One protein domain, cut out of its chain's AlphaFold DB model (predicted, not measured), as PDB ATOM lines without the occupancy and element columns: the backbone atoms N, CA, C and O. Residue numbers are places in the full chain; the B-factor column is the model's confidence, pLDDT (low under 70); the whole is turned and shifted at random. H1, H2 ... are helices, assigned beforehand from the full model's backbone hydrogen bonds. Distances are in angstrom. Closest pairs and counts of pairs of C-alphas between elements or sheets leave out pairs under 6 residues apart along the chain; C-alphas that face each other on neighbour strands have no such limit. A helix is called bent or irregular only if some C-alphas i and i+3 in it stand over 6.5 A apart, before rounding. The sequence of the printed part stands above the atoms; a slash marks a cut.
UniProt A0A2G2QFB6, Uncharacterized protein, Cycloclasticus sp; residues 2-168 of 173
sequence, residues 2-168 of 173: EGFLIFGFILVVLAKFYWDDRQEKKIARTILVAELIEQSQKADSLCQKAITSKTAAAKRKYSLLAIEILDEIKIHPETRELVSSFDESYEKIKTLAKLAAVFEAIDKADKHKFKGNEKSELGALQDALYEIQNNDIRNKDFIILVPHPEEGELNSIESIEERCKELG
ATOM      1  N   GLU A   2       5.411-151.054  44.993       61.75
ATOM      2  CA  GLU A   2       5.601-149.631  45.351       61.75
ATOM      3  C   GLU A   2       6.880-148.984  44.781       61.75
ATOM      4  O   GLU A   2       6.826-147.866  44.275       61.75
ATOM      5  N   GLY A   3       8.015-149.694  44.747       62.78
ATOM      6  CA  GLY A   3       9.267-149.157  44.183       62.78
ATOM      7  C   GLY A   3       9.217-148.848  42.677       62.78
ATOM      8  O   GLY A   3       9.917-147.953  42.210       62.78
ATOM      9  N   PHE A   4       8.348-149.530  41.922       69.69
ATOM     10  CA  PHE A   4       8.174-149.299  40.480       69.69
ATOM     11  C   PHE A   4       7.375-148.014  40.205       69.69
ATOM     12  O   PHE A   4       7.659-147.297  39.247       69.69
ATOM     13  N   LEU A   5       6.419-147.686  41.083       74.75
ATOM     14  CA  LEU A   5       5.639-146.447  41.018       74.75
ATOM     15  C   LEU A   5       6.491-145.225  41.379       74.75
ATOM     16  O   LEU A   5       6.419-144.208  40.694       74.75
ATOM     17  N   ILE A   6       7.346-145.342  42.400       76.62
ATOM     18  CA  ILE A   6       8.270-144.269  42.799       76.62
ATOM     19  C   ILE A   6       9.299-144.004  41.691       76.62
ATOM     20  O   ILE A   6       9.524-142.853  41.321       76.62
ATOM     21  N   PHE A   7       9.881-145.055  41.106       79.94
ATOM     22  CA  PHE A   7      10.840-144.913  40.006       79.94
ATOM     23  C   PHE A   7      10.204-144.298  38.746       79.94
ATOM     24  O   PHE A   7      10.775-143.388  38.145       79.94
ATOM     25  N   GLY A   8       8.989-144.730  38.382       79.31
ATOM     26  CA  GLY A   8       8.232-144.133  37.277       79.31
ATOM     27  C   GLY A   8       7.907-142.655  37.508       79.31
ATOM     28  O   GLY A   8       8.050-141.843  36.595       79.31
ATOM     29  N   PHE A   9       7.545-142.279  38.738       83.62
ATOM     30  CA  PHE A   9       7.286-140.885  39.103       83.62
ATOM     31  C   PHE A   9       8.542-140.008  38.980       83.62
ATOM     32  O   PHE A   9       8.476-138.926  38.398       83.62
ATOM     33  N   ILE A  10       9.702-140.491  39.441       85.12
ATOM     34  CA  ILE A  10      10.979-139.767  39.322       85.12
ATOM     35  C   ILE A  10      11.338-139.519  37.849       85.12
ATOM     36  O   ILE A  10      11.724-138.406  37.498       85.12
ATOM     37  N   LEU A  11      11.157-140.508  36.966       85.62
ATOM     38  CA  LEU A  11      11.418-140.336  35.532       85.62
ATOM     39  C   LEU A  11      10.494-139.301  34.879       85.62
ATOM     40  O   LEU A  11      10.957-138.510  34.061       85.62
ATOM     41  N   VAL A  12       9.212-139.266  35.254       84.94
ATOM     42  CA  VAL A  12       8.262-138.257  34.750       84.94
ATOM     43  C   VAL A  12       8.649-136.855  35.219       84.94
ATOM     44  O   VAL A  12       8.601-135.911  34.429       84.94
ATOM     45  N   VAL A  13       9.074-136.712  36.478       83.75
ATOM     46  CA  VAL A  13       9.549-135.432  37.022       83.75
ATOM     47  C   VAL A  13      10.812-134.971  36.291       83.75
ATOM     48  O   VAL A  13      10.854-133.836  35.824       83.75
ATOM     49  N   LEU A  14      11.801-135.850  36.100       85.69
ATOM     50  CA  LEU A  14      13.022-135.532  35.350       85.69
ATOM     51  C   LEU A  14      12.731-135.181  33.883       85.69
ATOM     52  O   LEU A  14      13.315-134.240  33.353       85.69
ATOM     53  N   ALA A  15      11.805-135.895  33.236       82.38
ATOM     54  CA  ALA A  15      11.393-135.606  31.865       82.38
ATOM     55  C   ALA A  15      10.704-134.238  31.743       82.38
ATOM     56  O   ALA A  15      10.961-133.519  30.777       82.38
ATOM     57  N   LYS A  16       9.876-133.852  32.727       82.56
ATOM     58  CA  LYS A  16       9.286-132.508  32.792       82.56
ATOM     59  C   LYS A  16      10.343-131.428  32.990       82.56
ATOM     60  O   LYS A  16      10.380-130.500  32.195       82.56
ATOM     61  N   PHE A  17      11.238-131.586  33.967       80.88
ATOM     62  CA  PHE A  17      12.334-130.636  34.192       80.88
ATOM     63  C   PHE A  17      13.201-130.452  32.942       80.88
ATOM     64  O   PHE A  17      13.521-129.327  32.573       80.88
ATOM     65  N   TYR A  18      13.539-131.544  32.252       82.94
ATOM     66  CA  TYR A  18      14.290-131.482  30.999       82.94
ATOM     67  C   TYR A  18      13.512-130.779  29.876       82.94
ATOM     68  O   TYR A  18      14.094-130.050  29.073       82.94
ATOM     69  N   TRP A  19      12.199-131.000  29.789       80.12
ATOM     70  CA  TRP A  19      11.355-130.339  28.798       80.12
ATOM     71  C   TRP A  19      11.232-128.836  29.060       80.12
ATOM     72  O   TRP A  19      11.364-128.054  28.119       80.12
ATOM     73  N   ASP A  20      11.031-128.446  30.316       79.00
ATOM     74  CA  ASP A  20      10.898-127.050  30.728       79.00
ATOM     75  C   ASP A  20      12.224-126.291  30.521       79.00
ATOM     76  O   ASP A  20      12.221-125.265  29.843       79.00
ATOM     77  N   ASP A  21      13.372-126.856  30.922       78.56
ATOM     78  CA  ASP A  21      14.711-126.299  30.632       78.56
ATOM     79  C   ASP A  21      14.955-126.142  29.119       78.56
ATOM     80  O   ASP A  21      15.499-125.141  28.641       78.56
ATOM     81  N   ARG A  22      14.492-127.106  28.313       77.19
ATOM     82  CA  ARG A  22      14.591-127.021  26.851       77.19
ATOM     83  C   ARG A  22      13.691-125.930  26.268       77.19
ATOM     84  O   ARG A  22      14.065-125.333  25.257       77.19
ATOM     85  N   GLN A  23      12.512-125.693  26.840       76.19
ATOM     86  CA  GLN A  23      11.619-124.612  26.416       76.19
ATOM     87  C   GLN A  23      12.176-123.247  26.817       76.19
ATOM     88  O   GLN A  23      12.219-122.353  25.974       76.19
ATOM     89  N   GLU A  24      12.697-123.100  28.035       77.06
ATOM     90  CA  GLU A  24      13.349-121.868  28.491       77.06
ATOM     91  C   GLU A  24      14.537-121.498  27.599       77.06
ATOM     92  O   GLU A  24      14.615-120.372  27.107       77.06
ATOM     93  N   LYS A  25      15.404-122.465  27.270       78.12
ATOM     94  CA  LYS A  25      16.521-122.249  26.333       78.12
ATOM     95  C   LYS A  25      16.059-121.837  24.938       78.12
ATOM     96  O   LYS A  25      16.705-121.012  24.295       78.12
ATOM     97  N   LYS A  26      14.943-122.391  24.452       78.19
ATOM     98  CA  LYS A  26      14.355-121.985  23.167       78.19
ATOM     99  C   LYS A  26      13.821-120.559  23.216       78.19
ATOM    100  O   LYS A  26      14.059-119.812  22.278       78.19
ATOM    101  N   ILE A  27      13.123-120.184  24.285       81.06
ATOM    102  CA  ILE A  27      12.582-118.830  24.459       81.06
ATOM    103  C   ILE A  27      13.725-117.818  24.555       81.06
ATOM    104  O   ILE A  27      13.720-116.839  23.814       81.06
ATOM    105  N   ALA A  28      14.736-118.093  25.383       81.12
ATOM    106  CA  ALA A  28      15.924-117.253  25.510       81.12
ATOM    107  C   ALA A  28      16.637-117.068  24.161       81.12
ATOM    108  O   ALA A  28      16.985-115.947  23.796       81.12
ATOM    109  N   ARG A  29      16.776-118.145  23.373       82.31
ATOM    110  CA  ARG A  29      17.348-118.067  22.023       82.31
ATOM    111  C   ARG A  29      16.495-117.217  21.086       82.31
ATOM    112  O   ARG A  29      17.043-116.418  20.344       82.31
ATOM    113  N   THR A  30      15.172-117.363  21.111       82.62
ATOM    114  CA  THR A  30      14.275-116.554  20.269       82.62
ATOM    115  C   THR A  30      14.358-115.067  20.614       82.62
ATOM    116  O   THR A  30      14.380-114.243  19.707       82.62
ATOM    117  N   ILE A  31      14.435-114.723  21.905       86.44
ATOM    118  CA  ILE A  31      14.598-113.335  22.360       86.44
ATOM    119  C   ILE A  31      15.938-112.775  21.878       86.44
ATOM    120  O   ILE A  31      15.956-111.716  21.261       86.44
ATOM    121  N   LEU A  32      17.030-113.522  22.076       85.25
ATOM    122  CA  LEU A  32      18.358-113.130  21.602       85.25
ATOM    123  C   LEU A  32      18.371-112.902  20.085       85.25
ATOM    124  O   LEU A  32      18.874-111.895  19.609       85.25
ATOM    125  N   VAL A  33      17.778-113.816  19.312       86.25
ATOM    126  CA  VAL A  33      17.683-113.684  17.851       86.25
ATOM    127  C   VAL A  33      16.918-112.417  17.458       86.25
ATOM    128  O   VAL A  33      17.336-111.723  16.536       86.25
ATOM    129  N   ALA A  34      15.820-112.099  18.146       86.44
ATOM    130  CA  ALA A  34      15.059-110.883  17.877       86.44
ATOM    131  C   ALA A  34      15.880-109.612  18.172       86.44
ATOM    132  O   ALA A  34      15.884-108.694  17.352       86.44
ATOM    133  N   GLU A  35      16.614-109.592  19.286       89.12
ATOM    134  CA  GLU A  35      17.497-108.485  19.674       89.12
ATOM    135  C   GLU A  35      18.635-108.278  18.662       89.12
ATOM    136  O   GLU A  35      18.865-107.157  18.205       89.12
ATOM    137  N   LEU A  36      19.280-109.361  18.217       88.25
ATOM    138  CA  LEU A  36      20.339-109.308  17.203       88.25
ATOM    139  C   LEU A  36      19.828-108.768  15.861       88.25
ATOM    140  O   LEU A  36      20.516-107.984  15.205       88.25
ATOM    141  N   ILE A  37      18.615-109.152  15.451       87.56
ATOM    142  CA  ILE A  37      17.989-108.631  14.228       87.56
ATOM    143  C   ILE A  37      17.712-107.130  14.364       87.56
ATOM    144  O   ILE A  37      18.005-106.371  13.438       87.56
ATOM    145  N   GLU A  38      17.177-106.684  15.500       90.19
ATOM    146  CA  GLU A  38      16.915-105.262  15.748       90.19
ATOM    147  C   GLU A  38      18.210-104.437  15.715       90.19
ATOM    148  O   GLU A  38      18.290-103.407  15.034       90.19
ATOM    149  N   GLN A  39      19.258-104.911  16.392       90.12
ATOM    150  CA  GLN A  39      20.570-104.268  16.387       90.12
ATOM    151  C   GLN A  39      21.186-104.244  14.984       90.12
ATOM    152  O   GLN A  39      21.699-103.203  14.567       90.12
ATOM    153  N   SER A  40      21.061-105.327  14.212       88.06
ATOM    154  CA  SER A  40      21.500-105.359  12.812       88.06
ATOM    155  C   SER A  40      20.775-104.314  11.965       88.06
ATOM    156  O   SER A  40      21.418-103.562  11.239       88.06
ATOM    157  N   GLN A  41      19.451-104.195  12.086       89.75
ATOM    158  CA  GLN A  41      18.678-103.190  11.345       89.75
ATOM    159  C   GLN A  41      19.088-101.761  11.716       89.75
ATOM    160  O   GLN A  41      19.157-100.867  10.864       89.75
ATOM    161  N   LYS A  42      19.387-101.526  12.997       91.62
ATOM    162  CA  LYS A  42      19.883-100.237  13.480       91.62
ATOM    163  C   LYS A  42      21.268 -99.919  12.913       91.62
ATOM    164  O   LYS A  42      21.487 -98.786  12.473       91.62
ATOM    165  N   ALA A  43      22.171-100.899  12.893       90.56
ATOM    166  CA  ALA A  43      23.483-100.768  12.272       90.56
ATOM    167  C   ALA A  43      23.356-100.467  10.772       90.56
ATOM    168  O   ALA A  43      23.953 -99.503  10.298       90.56
ATOM    169  N   ASP A  44      22.496-101.188  10.050       88.69
ATOM    170  CA  ASP A  44      22.246-100.959   8.624       88.69
ATOM    171  C   ASP A  44      21.718 -99.547   8.349       88.69
ATOM    172  O   ASP A  44      22.179 -98.866   7.427       88.69
ATOM    173  N   SER A  45      20.799 -99.048   9.182       91.81
ATOM    174  CA  SER A  45      20.312 -97.669   9.081       91.81
ATOM    175  C   SER A  45      21.442 -96.643   9.238       91.81
ATOM    176  O   SER A  45      21.491 -95.642   8.515       91.81
ATOM    177  N   LEU A  46      22.373 -96.876  10.167       92.12
ATOM    178  CA  LEU A  46      23.539 -96.015  10.364       92.12
ATOM    179  C   LEU A  46      24.535 -96.129   9.205       92.12
ATOM    180  O   LEU A  46      25.030 -95.097   8.752       92.12
ATOM    181  N   CYS A  47      24.762 -97.331   8.670       89.12
ATOM    182  CA  CYS A  47      25.570 -97.552   7.472       89.12
ATOM    183  C   CYS A  47      25.019 -96.760   6.278       89.12
ATOM    184  O   CYS A  47      25.757 -96.020   5.628       89.12
ATOM    185  N   GLN A  48      23.708 -96.820   6.031       88.81
ATOM    186  CA  GLN A  48      23.068 -96.041   4.967       88.81
ATOM    187  C   GLN A  48      23.225 -94.530   5.180       88.81
ATOM    188  O   GLN A  48      23.543 -93.795   4.241       88.81
ATOM    189  N   LYS A  49      23.051 -94.045   6.417       91.25
ATOM    190  CA  LYS A  49      23.296 -92.632   6.757       91.25
ATOM    191  C   LYS A  49      24.752 -92.232   6.539       91.25
ATOM    192  O   LYS A  49      25.003 -91.124   6.072       91.25
ATOM    193  N   ALA A  50      25.706 -93.104   6.853       89.44
ATOM    194  CA  ALA A  50      27.121 -92.849   6.621       89.44
ATOM    195  C   ALA A  50      27.430 -92.731   5.122       89.44
ATOM    196  O   ALA A  50      28.075 -91.772   4.717       89.44
ATOM    197  N   ILE A  51      26.905 -93.635   4.292       86.00
ATOM    198  CA  ILE A  51      27.116 -93.624   2.836       86.00
ATOM    199  C   ILE A  51      26.501 -92.373   2.190       86.00
ATOM    200  O   ILE A  51      27.129 -91.723   1.358       86.00
ATOM    201  N   THR A  52      25.285 -92.001   2.596       87.88
ATOM    202  CA  THR A  52      24.531 -90.881   1.997       87.88
ATOM    203  C   THR A  52      24.928 -89.499   2.523       87.88
ATOM    204  O   THR A  52      24.539 -88.476   1.952       87.88
ATOM    205  N   SER A  53      25.695 -89.433   3.612       86.69
ATOM    206  CA  SER A  53      26.099 -88.165   4.222       86.69
ATOM    207  C   SER A  53      27.053 -87.381   3.323       86.69
ATOM    208  O   SER A  53      28.028 -87.916   2.811       86.69
ATOM    209  N   LYS A  54      26.817 -86.072   3.192       81.25
ATOM    210  CA  LYS A  54      27.651 -85.181   2.363       81.25
ATOM    211  C   LYS A  54      28.932 -84.709   3.048       81.25
ATOM    212  O   LYS A  54      29.847 -84.273   2.365       81.25
ATOM    213  N   THR A  55      28.990 -84.726   4.379       82.25
ATOM    214  CA  THR A  55      30.142 -84.212   5.133       82.25
ATOM    215  C   THR A  55      30.941 -85.354   5.737       82.25
ATOM    216  O   THR A  55      30.370 -86.269   6.331       82.25
ATOM    217  N   ALA A  56      32.268 -85.282   5.641       79.56
ATOM    218  CA  ALA A  56      33.168 -86.280   6.210       79.56
ATOM    219  C   ALA A  56      32.964 -86.478   7.721       79.56
ATOM    220  O   ALA A  56      32.910 -87.612   8.191       79.56
ATOM    221  N   ALA A  57      32.727 -85.396   8.470       81.06
ATOM    222  CA  ALA A  57      32.396 -85.473   9.892       81.06
ATOM    223  C   ALA A  57      31.142 -86.325  10.171       81.06
ATOM    224  O   ALA A  57      31.138 -87.141  11.094       81.06
ATOM    225  N   ALA A  58      30.083 -86.180   9.361       85.75
ATOM    226  CA  ALA A  58      28.876 -86.995   9.495       85.75
ATOM    227  C   ALA A  58      29.121 -88.445   9.054       85.75
ATOM    228  O   ALA A  58      28.723 -89.359   9.780       85.75
ATOM    229  N   LYS A  59      29.833 -88.662   7.934       87.69
ATOM    230  CA  LYS A  59      30.250 -90.003   7.484       87.69
ATOM    231  C   LYS A  59      30.994 -90.734   8.602       87.69
ATOM    232  O   LYS A  59      30.606 -91.839   8.971       87.69
ATOM    233  N   ARG A  60      31.995 -90.088   9.213       87.19
ATOM    234  CA  ARG A  60      32.785 -90.640  10.323       87.19
ATOM    235  C   ARG A  60      31.923 -90.929  11.547       87.19
ATOM    236  O   ARG A  60      31.983 -92.035  12.069       87.19
ATOM    237  N   LYS A  61      31.095 -89.972  11.983       90.75
ATOM    238  CA  LYS A  61      30.214 -90.147  13.148       90.75
ATOM    239  C   LYS A  61      29.292 -91.357  12.987       90.75
ATOM    240  O   LYS A  61      29.234 -92.193  13.882       90.75
ATOM    241  N   TYR A  62      28.571 -91.448  11.869       92.31
ATOM    242  CA  TYR A  62      27.648 -92.561  11.639       92.31
ATOM    243  C   TYR A  62      28.379 -93.887  11.442       92.31
ATOM    244  O   TYR A  62      27.897 -94.900  11.936       92.31
ATOM    245  N   SER A  63      29.556 -93.875  10.807       92.00
ATOM    246  CA  SER A  63      30.370 -95.085  10.665       92.00
ATOM    247  C   SER A  63      30.839 -95.615  12.018       92.00
ATOM    248  O   SER A  63      30.716 -96.804  12.267       92.00
ATOM    249  N   LEU A  64      31.308 -94.748  12.922       92.75
ATOM    250  CA  LEU A  64      31.733 -95.161  14.264       92.75
ATOM    251  C   LEU A  64      30.578 -95.747  15.086       92.75
ATOM    252  O   LEU A  64      30.749 -96.795  15.696       92.75
ATOM    253  N   LEU A  65      29.397 -95.120  15.045       93.62
ATOM    254  CA  LEU A  65      28.205 -95.640  15.729       93.62
ATOM    255  C   LEU A  65      27.736 -96.982  15.151       93.62
ATOM    256  O   LEU A  65      27.268 -97.844  15.886       93.62
ATOM    257  N   ALA A  66      27.834 -97.157  13.830       93.00
ATOM    258  CA  ALA A  66      27.519 -98.430  13.192       93.00
ATOM    259  C   ALA A  66      28.523 -99.517  13.600       93.00
ATOM    260  O   ALA A  66      28.108-100.620  13.935       93.00
ATOM    261  N   ILE A  67      29.824 -99.201  13.620       93.31
ATOM    262  CA  ILE A  67      30.883-100.126  14.051       93.31
ATOM    263  C   ILE A  67      30.659-100.576  15.491       93.31
ATOM    264  O   ILE A  67      30.766-101.765  15.748       93.31
ATOM    265  N   GLU A  68      30.307 -99.662  16.398       94.44
ATOM    266  CA  GLU A  68      30.036 -99.978  17.806       94.44
ATOM    267  C   GLU A  68      28.936-101.041  17.945       94.44
ATOM    268  O   GLU A  68      29.157-102.078  18.563       94.44
ATOM    269  N   ILE A  69      27.795-100.850  17.273       92.75
ATOM    270  CA  ILE A  69      26.694-101.828  17.290       92.75
ATOM    271  C   ILE A  69      27.108-103.143  16.622       92.75
ATOM    272  O   ILE A  69      26.767-104.221  17.102       92.75
ATOM    273  N   LEU A  70      27.839-103.078  15.506       91.44
ATOM    274  CA  LEU A  70      28.296-104.283  14.818       91.44
ATOM    275  C   LEU A  70      29.301-105.074  15.672       91.44
ATOM    276  O   LEU A  70      29.257-106.300  15.666       91.44
ATOM    277  N   ASP A  71      30.173-104.400  16.426       92.81
ATOM    278  CA  ASP A  71      31.111-105.026  17.362       92.81
ATOM    279  C   ASP A  71      30.390-105.685  18.543       92.81
ATOM    280  O   ASP A  71      30.781-106.785  18.942       92.81
ATOM    281  N   GLU A  72      29.317-105.070  19.049       90.75
ATOM    282  CA  GLU A  72      28.451-105.666  20.073       90.75
ATOM    283  C   GLU A  72      27.821-106.970  19.579       90.75
ATOM    284  O   GLU A  72      27.916-107.990  20.258       90.75
ATOM    285  N   ILE A  73      27.234-106.987  18.377       89.88
ATOM    286  CA  ILE A  73      26.557-108.195  17.879       89.88
ATOM    287  C   ILE A  73      27.524-109.264  17.371       89.88
ATOM    288  O   ILE A  73      27.201-110.450  17.392       89.88
ATOM    289  N   LYS A  74      28.735-108.892  16.949       89.81
ATOM    290  CA  LYS A  74      29.737-109.826  16.408       89.81
ATOM    291  C   LYS A  74      30.153-110.923  17.389       89.81
ATOM    292  O   LYS A  74      30.605-111.982  16.953       89.81
ATOM    293  N   ILE A  75      30.051-110.675  18.696       88.38
ATOM    294  CA  ILE A  75      30.428-111.655  19.726       88.38
ATOM    295  C   ILE A  75      29.483-112.864  19.745       88.38
ATOM    296  O   ILE A  75      29.865-113.928  20.236       88.38
ATOM    297  N   HIS A  76      28.271-112.709  19.207       85.56
ATOM    298  CA  HIS A  76      27.272-113.764  19.155       85.56
ATOM    299  C   HIS A  76      27.482-114.639  17.909       85.56
ATOM    300  O   HIS A  76      27.519-114.122  16.789       85.56
ATOM    301  N   PRO A  77      27.622-115.969  18.061       81.69
ATOM    302  CA  PRO A  77      27.856-116.865  16.930       81.69
ATOM    303  C   PRO A  77      26.689-116.883  15.933       81.69
ATOM    304  O   PRO A  77      26.912-117.078  14.740       81.69
ATOM    305  N   GLU A  78      25.465-116.621  16.397       83.00
ATOM    306  CA  GLU A  78      24.258-116.553  15.570       83.00
ATOM    307  C   GLU A  78      24.269-115.378  14.579       83.00
ATOM    308  O   GLU A  78      23.584-115.425  13.560       83.00
ATOM    309  N   THR A  79      25.064-114.334  14.823       83.56
ATOM    310  CA  THR A  79      25.053-113.099  14.023       83.56
ATOM    311  C   THR A  79      25.367-113.346  12.551       83.56
ATOM    312  O   THR A  79      24.676-112.817  11.683       83.56
ATOM    313  N   ARG A  80      26.354-114.198  12.243       81.50
ATOM    314  CA  ARG A  80      26.706-114.516  10.846       81.50
ATOM    315  C   ARG A  80      25.653-115.364  10.134       81.50
ATOM    316  O   ARG A  80      25.559-115.304   8.913       81.50
ATOM    317  N   GLU A  81      24.881-116.157  10.874       80.75
ATOM    318  CA  GLU A  81      23.781-116.945  10.304       80.75
ATOM    319  C   GLU A  81      22.572-116.058   9.981       80.75
ATOM    320  O   GLU A  81      21.869-116.295   9.001       80.75
ATOM    321  N   LEU A  82      22.336-115.036  10.806       78.56
ATOM    322  CA  LEU A  82      21.175-114.151  10.708       78.56
ATOM    323  C   LEU A  82      21.390-112.985   9.738       78.56
ATOM    324  O   LEU A  82      20.438-112.525   9.110       78.56
ATOM    325  N   VAL A  83      22.628-112.515   9.609       79.12
ATOM    326  CA  VAL A  83      22.985-111.338   8.814       79.12
ATOM    327  C   VAL A  83      23.961-111.772   7.725       79.12
ATOM    328  O   VAL A  83      25.180-111.746   7.890       79.12
ATOM    329  N   SER A  84      23.409-112.197   6.589       73.75
ATOM    330  CA  SER A  84      24.159-112.814   5.485       73.75
ATOM    331  C   SER A  84      25.246-111.921   4.875       73.75
ATOM    332  O   SER A  84      26.197-112.435   4.294       73.75
ATOM    333  N   SER A  85      25.135-110.600   5.029       80.25
ATOM    334  CA  SER A  85      26.103-109.601   4.561       80.25
ATOM    335  C   SER A  85      26.878-108.923   5.698       80.25
ATOM    336  O   SER A  85      27.478-107.872   5.479       80.25
ATOM    337  N   PHE A  86      26.890-109.500   6.908       85.81
ATOM    338  CA  PHE A  86      27.509-108.880   8.085       85.81
ATOM    339  C   PHE A  86      28.971-108.500   7.849       85.81
ATOM    340  O   PHE A  86      29.342-107.344   8.040       85.81
ATOM    341  N   ASP A  87      29.793-109.462   7.417       86.81
ATOM    342  CA  ASP A  87      31.234-109.249   7.264       86.81
ATOM    343  C   ASP A  87      31.522-108.193   6.176       86.81
ATOM    344  O   ASP A  87      32.370-107.323   6.377       86.81
ATOM    345  N   GLU A  88      30.759-108.193   5.077       86.19
ATOM    346  CA  GLU A  88      30.884-107.199   4.002       86.19
ATOM    347  C   GLU A  88      30.486-105.792   4.477       86.19
ATOM    348  O   GLU A  88      31.228-104.829   4.275       86.19
ATOM    349  N   SER A  89      29.330-105.660   5.138       85.19
ATOM    350  CA  SER A  89      28.858-104.388   5.696       85.19
ATOM    351  C   SER A  89      29.826-103.844   6.745       85.19
ATOM    352  O   SER A  89      30.140-102.652   6.741       85.19
ATOM    353  N   TYR A  90      30.336-104.720   7.615       89.88
ATOM    354  CA  TYR A  90      31.292-104.378   8.661       89.88
ATOM    355  C   TYR A  90      32.633-103.910   8.086       89.88
ATOM    356  O   TYR A  90      33.178-102.890   8.514       89.88
ATOM    357  N   GLU A  91      33.161-104.604   7.076       90.62
ATOM    358  CA  GLU A  91      34.398-104.197   6.411       90.62
ATOM    359  C   GLU A  91      34.228-102.860   5.678       90.62
ATOM    360  O   GLU A  91      35.050-101.953   5.852       90.62
ATOM    361  N   LYS A  92      33.129-102.685   4.935       89.25
ATOM    362  CA  LYS A  92      32.818-101.425   4.243       89.25
ATOM    363  C   LYS A  92      32.720-100.253   5.211       89.25
ATOM    364  O   LYS A  92      33.351 -99.223   4.985       89.25
ATOM    365  N   ILE A  93      31.976-100.388   6.308       91.38
ATOM    366  CA  ILE A  93      31.765 -99.268   7.232       91.38
ATOM    367  C   ILE A  93      33.032 -98.915   8.019       91.38
ATOM    368  O   ILE A  93      33.328 -97.736   8.231       91.38
ATOM    369  N   LYS A  94      33.841 -99.919   8.378       91.88
ATOM    370  CA  LYS A  94      35.153 -99.716   9.000       91.88
ATOM    371  C   LYS A  94      36.105 -98.980   8.066       91.88
ATOM    372  O   LYS A  94      36.803 -98.056   8.484       91.88
ATOM    373  N   THR A  95      36.084 -99.354   6.794       91.44
ATOM    374  CA  THR A  95      36.883 -98.710   5.755       91.44
ATOM    375  C   THR A  95      36.422 -97.273   5.507       91.44
ATOM    376  O   THR A  95      37.249 -96.366   5.434       91.44
ATOM    377  N   LEU A  96      35.107 -97.024   5.495       90.62
ATOM    378  CA  LEU A  96      34.538 -95.679   5.382       90.62
ATOM    379  C   LEU A  96      34.940 -94.779   6.555       90.62
ATOM    380  O   LEU A  96      35.308 -93.626   6.339       90.62
ATOM    381  N   ALA A  97      34.922 -95.296   7.789       90.25
ATOM    382  CA  ALA A  97      35.376 -94.549   8.962       90.25
ATOM    383  C   ALA A  97      36.849 -94.130   8.844       90.25
ATOM    384  O   ALA A  97      37.200 -93.010   9.223       90.25
ATOM    385  N   LYS A  98      37.687 -95.022   8.306       90.25
ATOM    386  CA  LYS A  98      39.124 -94.811   8.110       90.25
ATOM    387  C   LYS A  98      39.406 -93.777   7.016       90.25
ATOM    388  O   LYS A  98      40.190 -92.860   7.228       90.25
ATOM    389  N   LEU A  99      38.726 -93.887   5.874       90.50
ATOM    390  CA  LEU A  99      38.913 -93.001   4.720       90.50
ATOM    391  C   LEU A  99      38.177 -91.658   4.828       90.50
ATOM    392  O   LEU A  99      38.406 -90.779   4.002       90.50
ATOM    393  N   ALA A 100      37.322 -91.453   5.834       89.50
ATOM    394  CA  ALA A 100      36.516 -90.237   5.947       89.50
ATOM    395  C   ALA A 100      37.351 -88.942   5.929       89.50
ATOM    396  O   ALA A 100      36.985 -88.003   5.226       89.50
ATOM    397  N   ALA A 101      38.468 -88.896   6.666       87.88
ATOM    398  CA  ALA A 101      39.344 -87.720   6.710       87.88
ATOM    399  C   ALA A 101      40.097 -87.504   5.385       87.88
ATOM    400  O   ALA A 101      40.239 -86.374   4.927       87.88
ATOM    401  N   VAL A 102      40.501 -88.596   4.729       91.81
ATOM    402  CA  VAL A 102      41.133 -88.557   3.405       91.81
ATOM    403  C   VAL A 102      40.166 -87.983   2.373       91.81
ATOM    404  O   VAL A 102      40.518 -87.050   1.657       91.81
ATOM    405  N   PHE A 103      38.918 -88.460   2.342       88.81
ATOM    406  CA  PHE A 103      37.902 -87.919   1.438       88.81
ATOM    407  C   PHE A 103      37.563 -86.456   1.728       88.81
ATOM    408  O   PHE A 103      37.306 -85.706   0.795       88.81
ATOM    409  N   GLU A 104      37.614 -86.011   2.987       90.12
ATOM    410  CA  GLU A 104      37.448 -84.587   3.310       90.12
ATOM    411  C   GLU A 104      38.524 -83.717   2.656       90.12
ATOM    412  O   GLU A 104      38.236 -82.654   2.097       90.12
ATOM    413  N   ALA A 105      39.770 -84.178   2.734       92.81
ATOM    414  CA  ALA A 105      40.919 -83.501   2.161       92.81
ATOM    415  C   ALA A 105      40.869 -83.511   0.622       92.81
ATOM    416  O   ALA A 105      41.124 -82.479   0.000       92.81
ATOM    417  N   ILE A 106      40.433 -84.616   0.010       91.12
ATOM    418  CA  ILE A 106      40.219 -84.728  -1.443       91.12
ATOM    419  C   ILE A 106      39.092 -83.797  -1.913       91.12
ATOM    420  O   ILE A 106      39.313 -82.980  -2.802       91.12
ATOM    421  N   ASP A 107      37.933 -83.795  -1.243       89.25
ATOM    422  CA  ASP A 107      36.822 -82.878  -1.549       89.25
ATOM    423  C   ASP A 107      37.258 -81.403  -1.462       89.25
ATOM    424  O   ASP A 107      36.752 -80.519  -2.168       89.25
ATOM    425  N   LYS A 108      38.171 -81.090  -0.536       91.69
ATOM    426  CA  LYS A 108      38.754 -79.754  -0.387       91.69
ATOM    427  C   LYS A 108      39.735 -79.446  -1.520       91.69
ATOM    428  O   LYS A 108      39.690 -78.330  -2.043       91.69
ATOM    429  N   ALA A 109      40.570 -80.404  -1.914       93.00
ATOM    430  CA  ALA A 109      41.471 -80.278  -3.055       93.00
ATOM    431  C   ALA A 109      40.691 -80.006  -4.349       93.00
ATOM    432  O   ALA A 109      40.983 -79.022  -5.026       93.00
ATOM    433  N   ASP A 110      39.617 -80.751  -4.619       89.88
ATOM    434  CA  ASP A 110      38.767 -80.552  -5.801       89.88
ATOM    435  C   ASP A 110      38.142 -79.152  -5.846       89.88
ATOM    436  O   ASP A 110      38.104 -78.496  -6.890       89.88
ATOM    437  N   LYS A 111      37.718 -78.619  -4.692       91.94
ATOM    438  CA  LYS A 111      37.231 -77.230  -4.597       91.94
ATOM    439  C   LYS A 111      38.318 -76.201  -4.898       91.94
ATOM    440  O   LYS A 111      37.998 -75.125  -5.405       91.94
ATOM    441  N   HIS A 112      39.572 -76.471  -4.542       94.69
ATOM    442  CA  HIS A 112      40.697 -75.587  -4.849       94.69
ATOM    443  C   HIS A 112      41.112 -75.688  -6.319       94.69
ATOM    444  O   HIS A 112      41.292 -74.642  -6.948       94.69
ATOM    445  N   LYS A 113      41.133 -76.903  -6.878       91.75
ATOM    446  CA  LYS A 113      41.336 -77.188  -8.304       91.75
ATOM    447  C   LYS A 113      40.323 -76.446  -9.168       91.75
ATOM    448  O   LYS A 113      40.702 -75.705 -10.070       91.75
ATOM    449  N   PHE A 114      39.034 -76.547  -8.836       91.62
ATOM    450  CA  PHE A 114      37.962 -75.837  -9.543       91.62
ATOM    451  C   PHE A 114      38.144 -74.309  -9.532       91.62
ATOM    452  O   PHE A 114      37.769 -73.625 -10.480       91.62
ATOM    453  N   LYS A 115      38.740 -73.758  -8.468       93.31
ATOM    454  CA  LYS A 115      39.051 -72.324  -8.348       93.31
ATOM    455  C   LYS A 115      40.387 -71.928  -8.993       93.31
ATOM    456  O   LYS A 115      40.737 -70.753  -8.928       93.31
ATOM    457  N   GLY A 116      41.144 -72.876  -9.552       92.31
ATOM    458  CA  GLY A 116      42.479 -72.647 -10.111       92.31
ATOM    459  C   GLY A 116      43.545 -72.294  -9.068       92.31
ATOM    460  O   GLY A 116      44.516 -71.619  -9.392       92.31
ATOM    461  N   ASN A 117      43.362 -72.683  -7.800       95.25
ATOM    462  CA  ASN A 117      44.322 -72.400  -6.729       95.25
ATOM    463  C   ASN A 117      45.177 -73.634  -6.417       95.25
ATOM    464  O   ASN A 117      44.935 -74.346  -5.439       95.25
ATOM    465  N   GLU A 118      46.204 -73.835  -7.238       94.69
ATOM    466  CA  GLU A 118      47.121 -74.980  -7.182       94.69
ATOM    467  C   GLU A 118      47.838 -75.116  -5.832       94.69
ATOM    468  O   GLU A 118      47.978 -76.214  -5.303       94.69
ATOM    469  N   LYS A 119      48.232 -73.999  -5.202       94.12
ATOM    470  CA  LYS A 119      48.909 -74.030  -3.895       94.12
ATOM    471  C   LYS A 119      48.004 -74.587  -2.794       94.12
ATOM    472  O   LYS A 119      48.460 -75.335  -1.932       94.12
ATOM    473  N   SER A 120      46.731 -74.188  -2.787       95.12
ATOM    474  CA  SER A 120      45.766 -74.696  -1.808       95.12
ATOM    475  C   SER A 120      45.281 -76.106  -2.141       95.12
ATOM    476  O   SER A 120      44.999 -76.862  -1.216       95.12
ATOM    477  N   GLU A 121      45.215 -76.468  -3.425       95.56
ATOM    478  CA  GLU A 121      44.982 -77.847  -3.867       95.56
ATOM    479  C   GLU A 121      46.086 -78.764  -3.330       95.56
ATOM    480  O   GLU A 121      45.786 -79.714  -2.611       95.56
ATOM    481  N   LEU A 122      47.355 -78.413  -3.565       95.81
ATOM    482  CA  LEU A 122      48.502 -79.179  -3.083       95.81
ATOM    483  C   LEU A 122      48.485 -79.346  -1.561       95.81
ATOM    484  O   LEU A 122      48.704 -80.446  -1.063       95.81
ATOM    485  N   GLY A 123      48.201 -78.272  -0.818       94.88
ATOM    486  CA  GLY A 123      48.107 -78.344   0.641       94.88
ATOM    487  C   GLY A 123      47.042 -79.340   1.113       94.88
ATOM    488  O   GLY A 123      47.305 -80.140   2.002       94.88
ATOM    489  N   ALA A 124      45.867 -79.347   0.478       95.81
ATOM    490  CA  ALA A 124      44.809 -80.295   0.815       95.81
ATOM    491  C   ALA A 124      45.179 -81.745   0.448       95.81
ATOM    492  O   ALA A 124      44.878 -82.663   1.204       95.81
ATOM    493  N   LEU A 125      45.880 -81.976  -0.666       95.94
ATOM    494  CA  LEU A 125      46.353 -83.321  -1.015       95.94
ATOM    495  C   LEU A 125      47.472 -83.812  -0.083       95.94
ATOM    496  O   LEU A 125      47.528 -84.995   0.245       95.94
ATOM    497  N   GLN A 126      48.334 -82.917   0.404       95.31
ATOM    498  CA  GLN A 126      49.317 -83.245   1.441       95.31
ATOM    499  C   GLN A 126      48.646 -83.607   2.771       95.31
ATOM    500  O   GLN A 126      49.083 -84.564   3.411       95.31
ATOM    501  N   ASP A 127      47.562 -82.917   3.151       94.94
ATOM    502  CA  ASP A 127      46.734 -83.302   4.304       94.94
ATOM    503  C   ASP A 127      46.169 -84.726   4.109       94.94
ATOM    504  O   ASP A 127      46.221 -85.549   5.024       94.94
ATOM    505  N   ALA A 128      45.703 -85.061   2.899       94.81
ATOM    506  CA  ALA A 128      45.220 -86.406   2.573       94.81
ATOM    507  C   ALA A 128      46.320 -87.475   2.726       94.81
ATOM    508  O   ALA A 128      46.090 -88.509   3.352       94.81
ATOM    509  N   LEU A 129      47.525 -87.221   2.199       94.75
ATOM    510  CA  LEU A 129      48.675 -88.129   2.328       94.75
ATOM    511  C   LEU A 129      49.134 -88.288   3.783       94.75
ATOM    512  O   LEU A 129      49.513 -89.387   4.192       94.75
ATOM    513  N   TYR A 130      49.063 -87.218   4.573       94.25
ATOM    514  CA  TYR A 130      49.342 -87.266   6.003       94.25
ATOM    515  C   TYR A 130      48.346 -88.170   6.741       94.25
ATOM    516  O   TYR A 130      48.757 -89.043   7.508       94.25
ATOM    517  N   GLU A 131      47.046 -88.029   6.466       93.50
ATOM    518  CA  GLU A 131      46.014 -88.907   7.028       93.50
ATOM    519  C   GLU A 131      46.193 -90.364   6.578       93.50
ATOM    520  O   GLU A 131      46.025 -91.280   7.389       93.50
ATOM    521  N   ILE A 132      46.592 -90.592   5.321       93.56
ATOM    522  CA  ILE A 132      46.907 -91.930   4.803       93.56
ATOM    523  C   ILE A 132      48.023 -92.581   5.621       93.56
ATOM    524  O   ILE A 132      47.875 -93.714   6.087       93.56
ATOM    525  N   GLN A 133      49.118 -91.850   5.834       92.44
ATOM    526  CA  GLN A 133      50.283 -92.343   6.558       92.44
ATOM    527  C   GLN A 133      49.974 -92.597   8.039       92.44
ATOM    528  O   GLN A 133      50.330 -93.648   8.571       92.44
ATOM    529  N   ASN A 134      49.289 -91.665   8.705       92.12
ATOM    530  CA  ASN A 134      49.009 -91.767  10.138       92.12
ATOM    531  C   ASN A 134      47.998 -92.858  10.500       92.12
ATOM    532  O   ASN A 134      48.042 -93.373  11.616       92.12
ATOM    533  N   ASN A 135      47.094 -93.214   9.585       88.00
ATOM    534  CA  ASN A 135      46.047 -94.203   9.843       88.00
ATOM    535  C   ASN A 135      46.331 -95.579   9.193       88.00
ATOM    536  O   ASN A 135      45.421 -96.405   9.132       88.00
ATOM    537  N   ASP A 136      47.557 -95.843   8.704       91.06
ATOM    538  CA  ASP A 136      47.943 -97.065   7.952       91.06
ATOM    539  C   ASP A 136      46.952 -97.391   6.817       91.06
ATOM    540  O   ASP A 136      46.499 -98.529   6.658       91.06
ATOM    541  N   ILE A 137      46.520 -96.372   6.067       92.44
ATOM    542  CA  ILE A 137      45.598 -96.533   4.934       92.44
ATOM    543  C   ILE A 137      46.362 -97.105   3.742       92.44
ATOM    544  O   ILE A 137      47.469 -96.675   3.426       92.44
ATOM    545  N   ARG A 138      45.765 -98.092   3.071       92.69
ATOM    546  CA  ARG A 138      46.348 -98.786   1.913       92.69
ATOM    547  C   ARG A 138      45.396 -98.717   0.726       92.69
ATOM    548  O   ARG A 138      44.194 -98.608   0.918       92.69
ATOM    549  N   ASN A 139      45.894 -98.904  -0.497       89.12
ATOM    550  CA  ASN A 139      45.048 -98.882  -1.706       89.12
ATOM    551  C   ASN A 139      43.867 -99.855  -1.676       89.12
ATOM    552  O   ASN A 139      42.797 -99.543  -2.188       89.12
ATOM    553  N   LYS A 140      44.018-101.010  -1.018       89.94
ATOM    554  CA  LYS A 140      42.903-101.948  -0.820       89.94
ATOM    555  C   LYS A 140      41.704-101.308  -0.107       89.94
ATOM    556  O   LYS A 140      40.575-101.679  -0.392       89.94
ATOM    557  N   ASP A 141      41.948-100.341   0.778       90.50
ATOM    558  CA  ASP A 141      40.904 -99.636   1.520       90.50
ATOM    559  C   ASP A 141      40.074 -98.766   0.556       90.50
ATOM    560  O   ASP A 141      38.854 -98.690   0.671       90.50
ATOM    561  N   PHE A 142      40.703 -98.167  -0.460       87.44
ATOM    562  CA  PHE A 142      39.978 -97.427  -1.495       87.44
ATOM    563  C   PHE A 142      39.122 -98.359  -2.361       87.44
ATOM    564  O   PHE A 142      37.951 -98.068  -2.592       87.44
ATOM    565  N   ILE A 143      39.665 -99.514  -2.760       87.00
ATOM    566  CA  ILE A 143      38.977-100.503  -3.610       87.00
ATOM    567  C   ILE A 143      37.723-101.071  -2.925       87.00
ATOM    568  O   ILE A 143      36.713-101.305  -3.585       87.00
ATOM    569  N   ILE A 144      37.754-101.266  -1.602       84.75
ATOM    570  CA  ILE A 144      36.594-101.751  -0.830       84.75
ATOM    571  C   ILE A 144      35.394-100.796  -0.955       84.75
ATOM    572  O   ILE A 144      34.246-101.248  -0.988       84.75
ATOM    573  N   LEU A 145      35.640 -99.484  -1.014       82.31
ATOM    574  CA  LEU A 145      34.581 -98.475  -1.119       82.31
ATOM    575  C   LEU A 145      34.246 -98.110  -2.564       82.31
ATOM    576  O   LEU A 145      33.082 -97.858  -2.872       82.31
ATOM    577  N   VAL A 146      35.254 -98.076  -3.431       78.00
ATOM    578  CA  VAL A 146      35.152 -97.677  -4.835       78.00
ATOM    579  C   VAL A 146      35.790 -98.778  -5.690       78.00
ATOM    580  O   VAL A 146      36.943 -98.662  -6.100       78.00
ATOM    581  N   PRO A 147      35.072 -99.887  -5.948       66.38
ATOM    582  CA  PRO A 147      35.616-101.029  -6.691       66.38
ATOM    583  C   PRO A 147      35.823-100.741  -8.186       66.38
ATOM    584  O   PRO A 147      36.592-101.439  -8.845       66.38
ATOM    585  N   HIS A 148      35.163 -99.708  -8.715       70.50
ATOM    586  CA  HIS A 148      35.284 -99.258 -10.102       70.50
ATOM    587  C   HIS A 148      35.529 -97.747 -10.148       70.50
ATOM    588  O   HIS A 148      34.590 -96.987 -10.378       70.50
ATOM    589  N   PRO A 149      36.766 -97.316  -9.861       67.19
ATOM    590  CA  PRO A 149      37.133 -95.912  -9.943       67.19
ATOM    591  C   PRO A 149      37.032 -95.373 -11.375       67.19
ATOM    592  O   PRO A 149      37.429 -96.067 -12.314       67.19
ATOM    593  N   GLU A 150      36.553 -94.140 -11.546       70.88
ATOM    594  CA  GLU A 150      36.630 -93.462 -12.844       70.88
ATOM    595  C   GLU A 150      38.074 -92.996 -13.121       70.88
ATOM    596  O   GLU A 150      38.844 -92.677 -12.205       70.88
ATOM    597  N   GLU A 151      38.478 -92.977 -14.396       65.69
ATOM    598  CA  GLU A 151      39.806 -92.490 -14.784       65.69
ATOM    599  C   GLU A 151      39.965 -91.003 -14.429       65.69
ATOM    600  O   GLU A 151      39.122 -90.171 -14.762       65.69
ATOM    601  N   GLY A 152      41.075 -90.659 -13.770       63.19
ATOM    602  CA  GLY A 152      41.380 -89.285 -13.355       63.19
ATOM    603  C   GLY A 152      40.825 -88.879 -11.985       63.19
ATOM    604  O   GLY A 152      41.085 -87.758 -11.541       63.19
ATOM    605  N   GLU A 153      40.112 -89.767 -11.290       77.56
ATOM    606  CA  GLU A 153      39.712 -89.543  -9.901       77.56
ATOM    607  C   GLU A 153      40.853 -89.827  -8.904       77.56
ATOM    608  O   GLU A 153      41.706 -90.706  -9.075       77.56
ATOM    609  N   LEU A 154      40.845 -89.086  -7.796       82.12
ATOM    610  CA  LEU A 154      41.771 -89.268  -6.678       82.12
ATOM    611  C   LEU A 154      41.299 -90.421  -5.780       82.12
ATOM    612  O   LEU A 154      40.811 -90.227  -4.672       82.12
ATOM    613  N   ASN A 155      41.395 -91.639  -6.298       82.94
ATOM    614  CA  ASN A 155      40.866 -92.870  -5.700       82.94
ATOM    615  C   ASN A 155      41.953 -93.884  -5.296       82.94
ATOM    616  O   ASN A 155      41.636 -95.014  -4.935       82.94
ATOM    617  N   SER A 156      43.228 -93.500  -5.353       90.06
ATOM    618  CA  SER A 156      44.359 -94.317  -4.910       90.06
ATOM    619  C   SER A 156      45.436 -93.430  -4.297       90.06
ATOM    620  O   SER A 156      45.475 -92.220  -4.529       90.06
ATOM    621  N   ILE A 157      46.328 -94.026  -3.510       92.12
ATOM    622  CA  ILE A 157      47.476 -93.313  -2.947       92.12
ATOM    623  C   ILE A 157      48.362 -92.805  -4.091       92.12
ATOM    624  O   ILE A 157      48.799 -91.658  -4.061       92.12
ATOM    625  N   GLU A 158      48.570 -93.616  -5.128       91.31
ATOM    626  CA  GLU A 158      49.379 -93.264  -6.293       91.31
ATOM    627  C   GLU A 158      48.794 -92.080  -7.058       91.31
ATOM    628  O   GLU A 158      49.551 -91.170  -7.390       91.31
ATOM    629  N   SER A 159      47.476 -92.036  -7.289       91.50
ATOM    630  CA  SER A 159      46.867 -90.912  -8.012       91.50
ATOM    631  C   SER A 159      46.920 -89.607  -7.212       91.50
ATOM    632  O   SER A 159      47.138 -88.540  -7.786       91.50
ATOM    633  N   ILE A 160      46.824 -89.677  -5.878       93.06
ATOM    634  CA  ILE A 160      47.048 -88.519  -4.996       93.06
ATOM    635  C   ILE A 160      48.512 -88.066  -5.057       93.06
ATOM    636  O   ILE A 160      48.788 -86.874  -5.199       93.06
ATOM    637  N   GLU A 161      49.468 -88.995  -4.975       93.75
ATOM    638  CA  GLU A 161      50.896 -88.675  -5.056       93.75
ATOM    639  C   GLU A 161      51.296 -88.104  -6.422       93.75
ATOM    640  O   GLU A 161      52.097 -87.169  -6.482       93.75
ATOM    641  N   GLU A 162      50.761 -88.652  -7.512       92.62
ATOM    642  CA  GLU A 162      50.979 -88.169  -8.875       92.62
ATOM    643  C   GLU A 162      50.455 -86.744  -9.031       92.62
ATOM    644  O   GLU A 162      51.211 -85.859  -9.433       92.62
ATOM    645  N   ARG A 163      49.225 -86.479  -8.577       93.81
ATOM    646  CA  ARG A 163      48.662 -85.129  -8.613       93.81
ATOM    647  C   ARG A 163      49.466 -84.139  -7.772       93.81
ATOM    648  O   ARG A 163      49.708 -83.017  -8.207       93.81
ATOM    649  N   CYS A 164      49.941 -84.540  -6.593       93.94
ATOM    650  CA  CYS A 164      50.853 -83.707  -5.808       93.94
ATOM    651  C   CYS A 164      52.128 -83.357  -6.596       93.94
ATOM    652  O   CYS A 164      52.554 -82.203  -6.568       93.94
ATOM    653  N   LYS A 165      52.736 -84.321  -7.302       93.94
ATOM    654  CA  LYS A 165      53.943 -84.086  -8.119       93.94
ATOM    655  C   LYS A 165      53.671 -83.125  -9.275       93.94
ATOM    656  O   LYS A 165      54.485 -82.235  -9.503       93.94
ATOM    657  N   GLU A 166      52.530 -83.255  -9.954       93.44
ATOM    658  CA  GLU A 166      52.100 -82.312 -11.002       93.44
ATOM    659  C   GLU A 166      51.998 -80.873 -10.480       93.44
ATOM    660  O   GLU A 166      52.353 -79.930 -11.181       93.44
ATOM    661  N   LEU A 167      51.567 -80.708  -9.226       93.00
ATOM    662  CA  LEU A 167      51.464 -79.415  -8.544       93.00
ATOM    663  C   LEU A 167      52.803 -78.927  -7.951       93.00
ATOM    664  O   LEU A 167      52.830 -77.947  -7.204       93.00
ATOM    665  N   GLY A 168      53.917 -79.599  -8.257       91.62
ATOM    666  CA  GLY A 168      55.261 -79.215  -7.822       91.62
ATOM    667  C   GLY A 168      55.690 -79.786  -6.466       91.62
ATOM    668  O   GLY A 168      56.591 -79.237  -5.830       91.62
TER     669      GLY A 168
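AT A GLANCE: This is residues 2 to 168 of the 173 residues of an uncharacterized protein of Cycloclasticus sp (UniProt A0A2G2QFB6). One very long helix, H1, makes most of a rod: its first part, residues 2 to 28, sticks out alone, and its last part packs with H2 and H4a in a small three-helix bundle, up and down, each helix running against the one before. Beyond the bundle the bent helix H4 continues as H4b into a hairpin with H5, H7 packs on H5 at that far end, and short H6 packs on H4a. The printed part has 167 residues with seven named helices, H1 to H7, and no named strand: all helix. It is extended, with a radius of gyration of the C-alphas of 26.3 A and spans of 101 by 26 by 23 A.

IN THESE COORDINATES: Find C-alpha 2 at (5.601, -149.631, 45.351); from there H1, residues 2 to 52, runs 75.4 A to C-alpha 52 at (24.531, -90.881, 1.997). H2 is residues 56 to 74, 25.9 A, and H3 residues 79 to 82. H4, residues 86 to 114, was assigned as one helix by its hydrogen bonds but is bent: C-alphas 98 and 101 are 7.2 A apart. Its arms are H4a, residues 86 to 98, 18.2 A, and H4b, residues 101 to 114, 20.2 A, at a steep tilt of 56 degrees. H5 is residues 118 to 134, 24.2 A; H6, residues 139 to 145; H7, residues 157 to 166, ending at C-alpha 166 (52.100, -82.312, -11.002).

HOW THE PARTS SIT: Start at residues 36 to 52 of H1, which touch H2 as a hairpin at a shallow tilt of 12 degrees, opposite ways; the closest C-alphas, Ala 50 and Lys 59, are 4.3 A apart. H1 only just touches H4a, with 3 pairs of C-alphas within 8 A, the closest Cys 47 and Ile 93 at 6.4 A. H2 touches H4a, closest at the C-alphas of Arg 60 and Ala 97, 4.9 A. H3 only just touches H1, closest at C-alphas 36 and 79, 6.8 A. H6 touches H4a at a steep tilt of 62 degrees, closest at C-alphas 95 and 141, 5.9 A. H4b and H5 form a hairpin, closest at C-alphas 109 and 121, 4.3 A. H7 touches H5, closest at C-alphas 122 and 164, 5.8 A, and is apart from H4b. Every O i to N i+4 pair is within hydrogen-bond range in H1, H2, H4a, H4b, H5 and H7; H6 has 2 of 3, and H3 is too short for one.

THE WHOLE: The C-alphas farthest apart, Glu 2 and Gly 116, are 101.8 A apart. The printed part has no cut; the link H6 to H7 is long, 11 residues. Look for pLDDT under 70 at residues 2 to 4, 147, 149 and 151 to 152.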